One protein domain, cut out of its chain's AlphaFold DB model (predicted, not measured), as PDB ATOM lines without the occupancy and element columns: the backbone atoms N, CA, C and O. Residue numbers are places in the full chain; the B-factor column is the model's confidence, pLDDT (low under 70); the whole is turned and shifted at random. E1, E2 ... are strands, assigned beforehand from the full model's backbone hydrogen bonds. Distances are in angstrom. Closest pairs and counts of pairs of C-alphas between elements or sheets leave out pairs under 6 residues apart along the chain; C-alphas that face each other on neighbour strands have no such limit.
ATOM      1  N   VAL A 176     210.083 194.300 124.358       77.06
ATOM      2  CA  VAL A 176     209.355 193.412 123.452       77.06
ATOM      3  C   VAL A 176     210.311 192.290 123.048       77.06
ATOM      4  O   VAL A 176     211.393 192.581 122.534       77.06
ATOM      5  N   PRO A 177     209.970 191.017 123.298       77.25
ATOM      6  CA  PRO A 177     210.850 189.918 122.954       77.25
ATOM      7  C   PRO A 177     210.921 189.771 121.425       77.25
ATOM      8  O   PRO A 177     209.896 189.663 120.753       77.25
ATOM      9  N   LEU A 178     212.138 189.769 120.869       82.81
ATOM     10  CA  LEU A 178     212.372 189.577 119.435       82.81
ATOM     11  C   LEU A 178     212.786 188.131 119.155       82.81
ATOM     12  O   LEU A 178     213.882 187.709 119.530       82.81
ATOM     13  N   LEU A 179     211.936 187.381 118.452       82.62
ATOM     14  CA  LEU A 179     212.263 186.032 117.998       82.62
ATOM     15  C   LEU A 179     212.811 186.091 116.566       82.62
ATOM     16  O   LEU A 179     212.106 186.488 115.643       82.62
ATOM     17  N   LYS A 180     214.072 185.686 116.374       85.75
ATOM     18  CA  LYS A 180     214.715 185.648 115.044       85.75
ATOM     19  C   LYS A 180     214.574 184.296 114.352       85.75
ATOM     20  O   LYS A 180     214.337 184.228 113.152       85.75
ATOM     21  N   SER A 181     214.746 183.216 115.106       86.50
ATOM     22  CA  SER A 181     214.651 181.847 114.609       86.50
ATOM     23  C   SER A 181     214.202 180.914 115.726       86.50
ATOM     24  O   SER A 181     214.383 181.206 116.910       86.50
ATOM     25  N   ALA A 182     213.602 179.791 115.347       86.44
ATOM     26  CA  ALA A 182     213.229 178.740 116.276       86.44
ATOM     27  C   ALA A 182     213.507 177.377 115.644       86.44
ATOM     28  O   ALA A 182     213.122 177.133 114.501       86.44
ATOM     29  N   LYS A 183     214.164 176.499 116.402       87.62
ATOM     30  CA  LYS A 183     214.530 175.147 115.978       87.62
ATOM     31  C   LYS A 183     214.065 174.148 117.032       87.62
ATOM     32  O   LYS A 183     214.335 174.347 118.215       87.62
ATOM     33  N   VAL A 184     213.381 173.094 116.606       84.06
ATOM     34  CA  VAL A 184     213.023 171.947 117.440       84.06
ATOM     35  C   VAL A 184     213.813 170.744 116.961       84.06
ATOM     36  O   VAL A 184     213.904 170.488 115.760       84.06
ATOM     37  N   VAL A 185     214.393 170.031 117.916       80.81
ATOM     38  CA  VAL A 185     215.105 168.783 117.672       80.81
ATOM     39  C   VAL A 185     214.259 167.669 118.265       80.81
ATOM     40  O   VAL A 185     213.963 167.689 119.461       80.81
ATOM     41  N   VAL A 186     213.810 166.742 117.423       75.50
ATOM     42  CA  VAL A 186     213.000 165.592 117.833       75.50
ATOM     43  C   VAL A 186     213.897 164.372 117.851       75.50
ATOM     44  O   VAL A 186     214.375 163.950 116.804       75.50
ATOM     45  N   LEU A 217     202.840 155.179 108.314       56.69
ATOM     46  CA  LEU A 217     202.301 155.499 109.631       56.69
ATOM     47  C   LEU A 217     201.367 156.713 109.531       56.69
ATOM     48  O   LEU A 217     201.779 157.771 109.040       56.69
ATOM     49  N   ILE A 218     200.129 156.580 110.001       55.41
ATOM     50  CA  ILE A 218     199.215 157.714 110.120       55.41
ATOM     51  C   ILE A 218     199.604 158.475 111.387       55.41
ATOM     52  O   ILE A 218     199.269 158.083 112.501       55.41
ATOM     53  N   TRP A 219     200.345 159.568 111.200       57.66
ATOM     54  CA  TRP A 219     200.666 160.540 112.242       57.66
ATOM     55  C   TRP A 219     200.196 161.931 111.790       57.66
ATOM     56  O   TRP A 219     200.358 162.260 110.607       57.66
ATOM     57  N   PRO A 220     199.605 162.752 112.670       60.16
ATOM     58  CA  PRO A 220     199.348 162.505 114.086       60.16
ATOM     59  C   PRO A 220     198.092 161.635 114.292       60.16
ATOM     60  O   PRO A 220     197.234 161.587 113.410       60.16
ATOM     61  N   LEU A 221     197.985 160.935 115.427       62.53
ATOM     62  CA  LEU A 221     196.772 160.179 115.779       62.53
ATOM     63  C   LEU A 221     195.551 161.118 115.840       62.53
ATOM     64  O   LEU A 221     195.699 162.313 116.100       62.53
ATOM     65  N   GLU A 222     194.343 160.591 115.623       63.19
ATOM     66  CA  GLU A 222     193.106 161.396 115.663       63.19
ATOM     67  C   GLU A 222     192.900 162.100 117.022       63.19
ATOM     68  O   GLU A 222     192.334 163.193 117.069       63.19
ATOM     69  N   ASP A 223     193.471 161.535 118.093       62.47
ATOM     70  CA  ASP A 223     193.459 162.070 119.461       62.47
ATOM     71  C   ASP A 223     194.713 162.887 119.839       62.47
ATOM     72  O   ASP A 223     194.959 163.149 121.017       62.47
ATOM     73  N   ALA A 224     195.539 163.295 118.871       67.12
ATOM     74  CA  ALA A 224     196.761 164.043 119.155       67.12
ATOM     75  C   ALA A 224     196.508 165.403 119.830       67.12
ATOM     76  O   ALA A 224     195.452 166.029 119.685       67.12
ATOM     77  N   THR A 225     197.531 165.889 120.540       72.38
ATOM     78  CA  THR A 225     197.483 167.151 121.287       72.38
ATOM     79  C   THR A 225     197.003 168.314 120.414       72.38
ATOM     80  O   THR A 225     197.563 168.621 119.357       72.38
ATOM     81  N   LYS A 226     195.932 168.976 120.869       73.06
ATOM     82  CA  LYS A 226     195.295 170.097 120.167       73.06
ATOM     83  C   LYS A 226     196.164 171.354 120.261       73.06
ATOM     84  O   LYS A 226     196.680 171.683 121.323       73.06
ATOM     85  N   LEU A 227     196.288 172.074 119.146       76.25
ATOM     86  CA  LEU A 227     196.957 173.379 119.072       76.25
ATOM     87  C   LEU A 227     195.990 174.516 119.462       76.25
ATOM     88  O   LEU A 227     194.791 174.392 119.191       76.25
ATOM     89  N   PRO A 228     196.483 175.649 120.005       75.94
ATOM     90  CA  PRO A 228     197.888 175.976 120.275       75.94
ATOM     91  C   PRO A 228     198.432 175.302 121.541       75.94
ATOM     92  O   PRO A 228     197.701 175.050 122.494       75.94
ATOM     93  N   ILE A 229     199.738 175.040 121.548       78.75
ATOM     94  CA  ILE A 229     200.455 174.501 122.705       78.75
ATOM     95  C   ILE A 229     201.121 175.652 123.447       78.75
ATOM     96  O   ILE A 229     201.838 176.450 122.843       78.75
ATOM     97  N   TYR A 230     200.926 175.692 124.762       80.44
ATOM     98  CA  TYR A 230     201.634 176.604 125.652       80.44
ATOM     99  C   TYR A 230     202.710 175.823 126.404       80.44
ATOM    100  O   TYR A 230     202.407 174.874 127.125       80.44
ATOM    101  N   ALA A 231     203.970 176.216 126.220       78.38
ATOM    102  CA  ALA A 231     205.115 175.617 126.895       78.38
ATOM    103  C   ALA A 231     205.970 176.707 127.548       78.38
ATOM    104  O   ALA A 231     206.217 177.759 126.956       78.38
ATOM    105  N   HIS A 232     206.439 176.442 128.767       77.62
ATOM    106  CA  HIS A 232     207.344 177.336 129.483       77.62
ATOM    107  C   HIS A 232     208.798 176.979 129.149       77.62
ATOM    108  O   HIS A 232     209.204 175.822 129.264       77.62
ATOM    109  N   GLY A 233     209.585 177.972 128.728       72.25
ATOM    110  CA  GLY A 233     211.009 177.814 128.431       72.25
ATOM    111  C   GLY A 233     211.898 178.360 129.543       72.25
ATOM    112  O   GLY A 233     211.536 179.323 130.218       72.25
ATOM    113  N   LYS A 234     213.089 177.772 129.711       72.44
ATOM    114  CA  LYS A 234     214.138 178.332 130.570       72.44
ATOM    115  C   LYS A 234     215.121 179.113 129.701       72.44
ATOM    116  O   LYS A 234     215.704 178.566 128.761       72.44
ATOM    117  N   VAL A 235     215.308 180.391 130.015       72.19
ATOM    118  CA  VAL A 235     216.316 181.240 129.373       72.19
ATOM    119  C   VAL A 235     217.685 180.826 129.914       72.19
ATOM    120  O   VAL A 235     217.896 180.836 131.125       72.19
ATOM    121  N   ARG A 236     218.595 180.377 129.041       62.00
ATOM    122  CA  ARG A 236     219.973 180.011 129.432       62.00
ATOM    123  C   ARG A 236     220.954 181.166 129.253       62.00
ATOM    124  O   ARG A 236     221.951 181.225 129.956       62.00
ATOM    125  N   SER A 237     220.675 182.051 128.305       65.56
ATOM    126  CA  SER A 237     221.412 183.286 128.048       65.56
ATOM    127  C   SER A 237     220.475 184.296 127.391       65.56
ATOM    128  O   SER A 237     219.406 183.912 126.910       65.56
ATOM    129  N   SER A 238     220.887 185.565 127.309       63.81
ATOM    130  CA  SER A 238     220.099 186.651 126.700       63.81
ATOM    131  C   SER A 238     219.574 186.351 125.287       63.81
ATOM    132  O   SER A 238     218.588 186.949 124.871       63.81
ATOM    133  N   ASN A 239     220.177 185.397 124.567       69.94
ATOM    134  CA  ASN A 239     219.858 185.098 123.168       69.94
ATOM    135  C   ASN A 239     219.357 183.666 122.909       69.94
ATOM    136  O   ASN A 239     219.081 183.328 121.758       69.94
ATOM    137  N   LYS A 240     219.267 182.794 123.926       75.31
ATOM    138  CA  LYS A 240     218.865 181.390 123.725       75.31
ATOM    139  C   LYS A 240     217.945 180.892 124.838       75.31
ATOM    140  O   LYS A 240     218.361 180.695 125.983       75.31
ATOM    141  N   ALA A 241     216.703 180.607 124.461       74.38
ATOM    142  CA  ALA A 241     215.748 179.871 125.277       74.38
ATOM    143  C   ALA A 241     215.701 178.409 124.821       74.38
ATOM    144  O   ALA A 241     215.723 178.123 123.624       74.38
ATOM    145  N   VAL A 242     215.647 177.482 125.776       76.12
ATOM    146  CA  VAL A 242     215.474 176.052 125.498       76.12
ATOM    147  C   VAL A 242     214.257 175.565 126.273       76.12
ATOM    148  O   VAL A 242     214.122 175.829 127.469       76.12
ATOM    149  N   PHE A 243     213.373 174.852 125.585       77.94
ATOM    150  CA  PHE A 243     212.258 174.136 126.188       77.94
ATOM    151  C   PHE A 243     212.240 172.711 125.641       77.94
ATOM    152  O   PHE A 243     212.677 172.459 124.519       77.94
ATOM    153  N   SER A 244     211.771 171.775 126.454       77.12
ATOM    154  CA  SER A 244     211.663 170.365 126.091       77.12
ATOM    155  C   SER A 244     210.242 169.903 126.341       77.12
ATOM    156  O   SER A 244     209.696 170.137 127.420       77.12
ATOM    157  N   MET A 245     209.666 169.211 125.369       74.06
ATOM    158  CA  MET A 245     208.365 168.570 125.496       74.06
ATOM    159  C   MET A 245     208.530 167.068 125.321       74.06
ATOM    160  O   MET A 245     209.322 166.631 124.492       74.06
ATOM    161  N   ARG A 246     207.788 166.285 126.108       74.75
ATOM    162  CA  ARG A 246     207.775 164.822 125.967       74.75
ATOM    163  C   ARG A 246     206.917 164.385 124.787       74.75
ATOM    164  O   ARG A 246     207.302 163.487 124.053       74.75
ATOM    165  N   ASP A 247     205.772 165.036 124.616       76.56
ATOM    166  CA  ASP A 247     204.818 164.722 123.565       76.56
ATOM    167  C   ASP A 247     205.147 165.481 122.270       76.56
ATOM    168  O   ASP A 247     205.116 166.714 122.238       76.56
ATOM    169  N   TYR A 248     205.448 164.734 121.206       76.69
ATOM    170  CA  TYR A 248     205.618 165.228 119.836       76.69
ATOM    171  C   TYR A 248     204.469 164.788 118.909       76.69
ATOM    172  O   TYR A 248     204.551 164.972 117.694       76.69
ATOM    173  N   SER A 249     203.377 164.235 119.458       77.38
ATOM    174  CA  SER A 249     202.213 163.767 118.686       77.38
ATOM    175  C   SER A 249     201.525 164.844 117.878       77.38
ATOM    176  O   SER A 249     200.939 164.548 116.853       77.38
ATOM    177  N   TRP A 250     201.654 166.103 118.264       79.00
ATOM    178  CA  TRP A 250     201.119 167.242 117.527       79.00
ATOM    179  C   TRP A 250     201.937 167.614 116.277       79.00
ATOM    180  O   TRP A 250     201.466 168.417 115.460       79.00
ATOM    181  N   LEU A 251     203.158 167.084 116.125       78.75
ATOM    182  CA  LEU A 251     204.105 167.477 115.083       78.75
ATOM    183  C   LEU A 251     203.968 166.606 113.823       78.75
ATOM    184  O   LEU A 251     204.316 165.431 113.800       78.75
ATOM    185  N   ASP A 252     203.525 167.228 112.736       79.31
ATOM    186  CA  ASP A 252     203.396 166.684 111.385       79.31
ATOM    187  C   ASP A 252     204.087 167.636 110.404       79.31
ATOM    188  O   ASP A 252     203.464 168.431 109.694       79.31
ATOM    189  N   ASN A 253     205.417 167.565 110.386       78.38
ATOM    190  CA  ASN A 253     206.249 168.411 109.531       78.38
ATOM    191  C   ASN A 253     206.090 168.097 108.024       78.38
ATOM    192  O   ASN A 253     206.616 168.818 107.180       78.38
ATOM    193  N   ARG A 254     205.380 167.016 107.652       73.31
ATOM    194  CA  ARG A 254     205.156 166.653 106.241       73.31
ATOM    195  C   ARG A 254     203.959 167.381 105.648       73.31
ATOM    196  O   ARG A 254     204.003 167.754 104.478       73.31
ATOM    197  N   LYS A 255     202.891 167.566 106.429       75.44
ATOM    198  CA  LYS A 255     201.657 168.211 105.949       75.44
ATOM    199  C   LYS A 255     201.505 169.649 106.423       75.44
ATOM    200  O   LYS A 255     200.758 170.402 105.800       75.44
ATOM    201  N   LYS A 256     202.157 170.030 107.525       80.00
ATOM    202  CA  LYS A 256     201.928 171.317 108.187       80.00
ATOM    203  C   LYS A 256     203.235 172.044 108.466       80.00
ATOM    204  O   LYS A 256     204.266 171.442 108.750       80.00
ATOM    205  N   TRP A 257     203.163 173.368 108.405       83.81
ATOM    206  CA  TRP A 257     204.198 174.245 108.937       83.81
ATOM    207  C   TRP A 257     203.747 174.778 110.287       83.81
ATOM    208  O   TRP A 257     202.578 175.115 110.469       83.81
ATOM    209  N   TYR A 258     204.690 174.857 111.218       86.88
ATOM    210  CA  TYR A 258     204.447 175.320 112.575       86.88
ATOM    211  C   TYR A 258     205.065 176.701 112.761       86.88
ATOM    212  O   TYR A 258     206.173 176.962 112.285       86.88
ATOM    213  N   GLY A 259     204.329 177.580 113.431       89.81
ATOM    214  CA  GLY A 259     204.776 178.911 113.817       89.81
ATOM    215  C   GLY A 259     204.899 179.011 115.333       89.81
ATOM    216  O   GLY A 259     204.076 178.448 116.053       89.81
ATOM    217  N   ILE A 260     205.913 179.725 115.813       89.69
ATOM    218  CA  ILE A 260     206.148 179.993 117.232       89.69
ATOM    219  C   ILE A 260     206.007 181.486 117.502       89.69
ATOM    220  O   ILE A 260     206.445 182.330 116.716       89.69
ATOM    221  N   GLN A 261     205.402 181.786 118.646       91.06
ATOM    222  CA  GLN A 261     205.384 183.105 119.257       91.06
ATOM    223  C   GLN A 261     205.844 182.968 120.711       91.06
ATOM    224  O   GLN A 261     205.645 181.928 121.339       91.06
ATOM    225  N   ILE A 262     206.467 184.015 121.235       89.38
ATOM    226  CA  ILE A 262     206.997 184.091 122.595       89.38
ATOM    227  C   ILE A 262     206.338 185.242 123.349       89.38
ATOM    228  O   ILE A 262     205.939 186.243 122.760       89.38
ATOM    229  N   SER A 263     206.209 185.091 124.662       87.19
ATOM    230  CA  SER A 263     205.583 186.077 125.538       87.19
ATOM    231  C   SER A 263     206.358 186.163 126.847       87.19
ATOM    232  O   SER A 263     206.693 185.132 127.428       87.19
ATOM    233  N   ASN A 264     206.616 187.388 127.306       83.62
ATOM    234  CA  ASN A 264     207.228 187.636 128.613       83.62
ATOM    235  C   ASN A 264     206.178 187.716 129.734       83.62
ATOM    236  O   ASN A 264     206.493 187.445 130.888       83.62
ATOM    237  N   ASP A 265     204.932 188.078 129.407       81.69
ATOM    238  CA  ASP A 265     203.849 188.322 130.371       81.69
ATOM    239  C   ASP A 265     202.748 187.244 130.351       81.69
ATOM    240  O   ASP A 265     201.811 187.291 131.152       81.69
ATOM    241  N   GLY A 266     202.835 186.284 129.425       81.69
ATOM    242  CA  GLY A 266     201.824 185.254 129.185       81.69
ATOM    243  C   GLY A 266     200.516 185.778 128.580       81.69
ATOM    244  O   GLY A 266     199.564 185.008 128.458       81.69
ATOM    245  N   LYS A 267     200.441 187.067 128.216       84.38
ATOM    246  CA  LYS A 267     199.231 187.719 127.688       84.38
ATOM    247  C   LYS A 267     199.425 188.200 126.256       84.38
ATOM    248  O   LYS A 267     198.540 187.985 125.430       84.38
ATOM    249  N   GLN A 268     200.554 188.843 125.959       86.50
ATOM    250  CA  GLN A 268     200.902 189.320 124.621       86.50
ATOM    251  C   GLN A 268     201.987 188.439 124.013       86.50
ATOM    252  O   GLN A 268     203.039 188.228 124.613       86.50
ATOM    253  N   PHE A 269     201.716 187.922 122.819       88.31
ATOM    254  CA  PHE A 269     202.603 187.018 122.102       88.31
ATOM    255  C   PHE A 269     203.194 187.729 120.892       88.31
ATOM    256  O   PHE A 269     202.470 188.334 120.104       88.31
ATOM    257  N   TYR A 270     204.508 187.618 120.748       90.31
ATOM    258  CA  TYR A 270     205.284 188.243 119.689       90.31
ATOM    259  C   TYR A 270     206.059 187.172 118.926       90.31
ATOM    260  O   TYR A 270     206.542 186.201 119.507       90.31
ATOM    261  N   GLY A 271     206.169 187.321 117.615       89.06
ATOM    262  CA  GLY A 271     206.968 186.452 116.764       89.06
ATOM    263  C   GLY A 271     208.088 187.225 116.079       89.06
ATOM    264  O   GLY A 271     208.951 187.788 116.757       89.06
ATOM    265  N   LEU A 272     208.110 187.202 114.745       87.06
ATOM    266  CA  LEU A 272     209.215 187.720 113.946       87.06
ATOM    267  C   LEU A 272     209.406 189.216 114.215       87.06
ATOM    268  O   LEU A 272     208.473 190.004 114.060       87.06
ATOM    269  N   ASP A 273     210.606 189.576 114.666       84.12
ATOM    270  CA  ASP A 273     211.012 190.950 114.982       84.12
ATOM    271  C   ASP A 273     210.059 191.705 115.934       84.12
ATOM    272  O   ASP A 273     209.919 192.925 115.863       84.12
ATOM    273  N   GLY A 274     209.395 190.983 116.847       83.00
ATOM    274  CA  GLY A 274     208.452 191.579 117.798       83.00
ATOM    275  C   GLY A 274     207.068 191.883 117.206       83.00
ATOM    276  O   GLY A 274     206.260 192.550 117.847       83.00
ATOM    277  N   GLY A 275     206.776 191.421 115.986       86.38
ATOM    278  CA  GLY A 275     205.459 191.528 115.360       86.38
ATOM    279  C   GLY A 275     204.491 190.414 115.777       86.38
ATOM    280  O   GLY A 275     204.842 189.497 116.513       86.38
ATOM    281  N   ASN A 276     203.266 190.451 115.246       86.06
ATOM    282  CA  ASN A 276     202.264 189.391 115.459       86.06
ATOM    283  C   ASN A 276     202.476 188.165 114.547       86.06
ATOM    284  O   ASN A 276     201.767 187.164 114.662       86.06
ATOM    285  N   GLU A 277     203.426 188.234 113.612       88.25
ATOM    286  CA  GLU A 277     203.719 187.152 112.677       88.25
ATOM    287  C   GLU A 277     204.527 186.055 113.364       88.25
ATOM    288  O   GLU A 277     205.588 186.312 113.921       88.25
ATOM    289  N   SER A 278     204.046 184.815 113.333       88.75
ATOM    290  CA  SER A 278     204.748 183.689 113.953       88.75
ATOM    291  C   SER A 278     206.061 183.361 113.234       88.75
ATOM    292  O   SER A 278     206.086 183.275 112.005       88.75
ATOM    293  N   VAL A 279     207.123 183.066 113.987       90.75
ATOM    294  CA  VAL A 279     208.394 182.585 113.423       90.75
ATOM    295  C   VAL A 279     208.258 181.123 113.040       90.75
ATOM    296  O   VAL A 279     207.799 180.308 113.840       90.75
ATOM    297  N   ARG A 280     208.663 180.770 111.819       88.38
ATOM    298  CA  ARG A 280     208.612 179.385 111.347       88.38
ATOM    299  C   ARG A 280     209.524 178.499 112.193       88.38
ATOM    300  O   ARG A 280     210.709 178.788 112.339       88.38
ATOM    301  N   LEU A 281     208.963 177.407 112.696       88.69
ATOM    302  CA  LEU A 281     209.698 176.381 113.415       88.69
ATOM    303  C   LEU A 281     210.465 175.500 112.428       88.69
ATOM    304  O   LEU A 281     209.870 174.831 111.580       88.69
ATOM    305  N   GLU A 282     211.786 175.500 112.548       87.44
ATOM    306  CA  GLU A 282     212.657 174.548 111.876       87.44
ATOM    307  C   GLU A 282     212.651 173.231 112.656       87.44
ATOM    308  O   GLU A 282     212.902 173.214 113.858       87.44
ATOM    309  N   VAL A 283     212.324 172.129 111.988       84.25
ATOM    310  CA  VAL A 283     212.235 170.804 112.609       84.25
ATOM    311  C   VAL A 283     213.406 169.963 112.126       84.25
ATOM    312  O   VAL A 283     213.482 169.631 110.943       84.25
ATOM    313  N   GLU A 284     214.286 169.598 113.049       81.50
ATOM    314  CA  GLU A 284     215.347 168.619 112.846       81.50
ATOM    315  C   GLU A 284     214.949 167.324 113.556       81.50
ATOM    316  O   GLU A 284     214.549 167.335 114.719       81.50
ATOM    317  N   ILE A 285     214.999 166.208 112.837       75.50
ATOM    318  CA  ILE A 285     214.702 164.887 113.392       75.50
ATOM    319  C   ILE A 285     216.057 164.216 113.598       75.50
ATOM    320  O   ILE A 285     216.720 163.882 112.617       75.50
ATOM    321  N   GLU A 286     216.477 164.087 114.856       70.31
ATOM    322  CA  GLU A 286     217.641 163.279 115.223       70.31
ATOM    323  C   GLU A 286     217.284 161.810 115.003       70.31
ATOM    324  O   GLU A 286     216.183 161.372 115.348       70.31
ATOM    325  N   GLU A 287     218.197 161.095 114.348       58.03
ATOM    326  CA  GLU A 287     218.000 159.734 113.865       58.03
ATOM    327  C   GLU A 287     217.410 158.839 114.953       58.03
ATOM    328  O   GLU A 287     217.951 158.735 116.045       58.03
ATOM    329  N   GLY A 288     216.275 158.239 114.601       53.03
ATOM    330  CA  GLY A 288     215.787 156.995 115.149       53.03
ATOM    331  C   GLY A 288     215.162 156.189 114.026       53.03
ATOM    332  O   GLY A 288     214.624 156.761 113.069       53.03
ATOM    333  N   GLU A 289     215.335 154.873 114.060       47.31
ATOM    334  CA  GLU A 289     215.155 153.949 112.934       47.31
ATOM    335  C   GLU A 289     213.698 153.831 112.426       47.31
ATOM    336  O   GLU A 289     213.098 152.764 112.470       47.31
ATOM    337  N   GLN A 290     213.079 154.892 111.898       48.31
ATOM    338  CA  GLN A 290     211.733 154.784 111.315       48.31
ATOM    339  C   GLN A 290     211.491 155.546 110.013       48.31
ATOM    340  O   GLN A 290     210.538 155.213 109.309       48.31
ATOM    341  N   PHE A 291     212.340 156.497 109.602       49.06
ATOM    342  CA  PHE A 291     211.997 157.329 108.434       49.06
ATOM    343  C   PHE A 291     212.937 157.259 107.232       49.06
ATOM    344  O   PHE A 291     212.509 157.636 106.140       49.06
ATOM    345  N   VAL A 292     214.154 156.727 107.368       46.03
ATOM    346  CA  VAL A 292     215.103 156.682 106.237       46.03
ATOM    347  C   VAL A 292     215.181 155.298 105.584       46.03
ATOM    348  O   VAL A 292     215.339 155.211 104.367       46.03
TER     349      VAL A 292
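This is residues 176 to 186 and 217 to 292 of the 786 residues of an uncharacterized protein of Streblomastix strix (UniProt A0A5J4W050). This domain has little regular structure: an elongated body mostly of loops, with two parallel strands, E1 and E4, side by side, and a small antiparallel hairpin, E2 and E3, whose E3 is near E1. The printed part has 87 residues; its four named strands, E1 to E4 in chain order, hold only 20 of them, with no named helix: class all strand. It is only just compact, close to loose, with a radius of gyration of the C-alphas of 14.1 A and spans of 41 by 25 by 19 A.

Find C-alpha 182 at (213.229, 178.740, 116.276); there E1, residues 182 to 186, begins its 13.2 A. Then come E2, residues 234 to 237, 9.2 A, and E3, residues 240 to 242, 6.6 A. E4, residues 279 to 286, runs 21.5 A to C-alpha 286 at (217.641, 163.279, 115.223).

Look at parallel E1 and E4, 25 degrees between directions: N 184 and O 282, 2.8 A apart, are within hydrogen-bond range. Residues 259 to 260 pair antiparallel with 279 to 280 of E4. In the hairpin E2 and E3, at 152 degrees, N 234 and O 242 are within hydrogen-bond range at 3.1 A. E2 and E4 are apart.

The farthest C-alphas, of Asp 265 and Val 292, are 41.4 A apart. Residues 187 to 216 are cut out, a 16.8 A gap between C-alphas 186 and 217. The link E3 to E4 is long, 36 residues. Look for pLDDT under 70 at residues 217 to 224, 236 to 239 and 287 to 292.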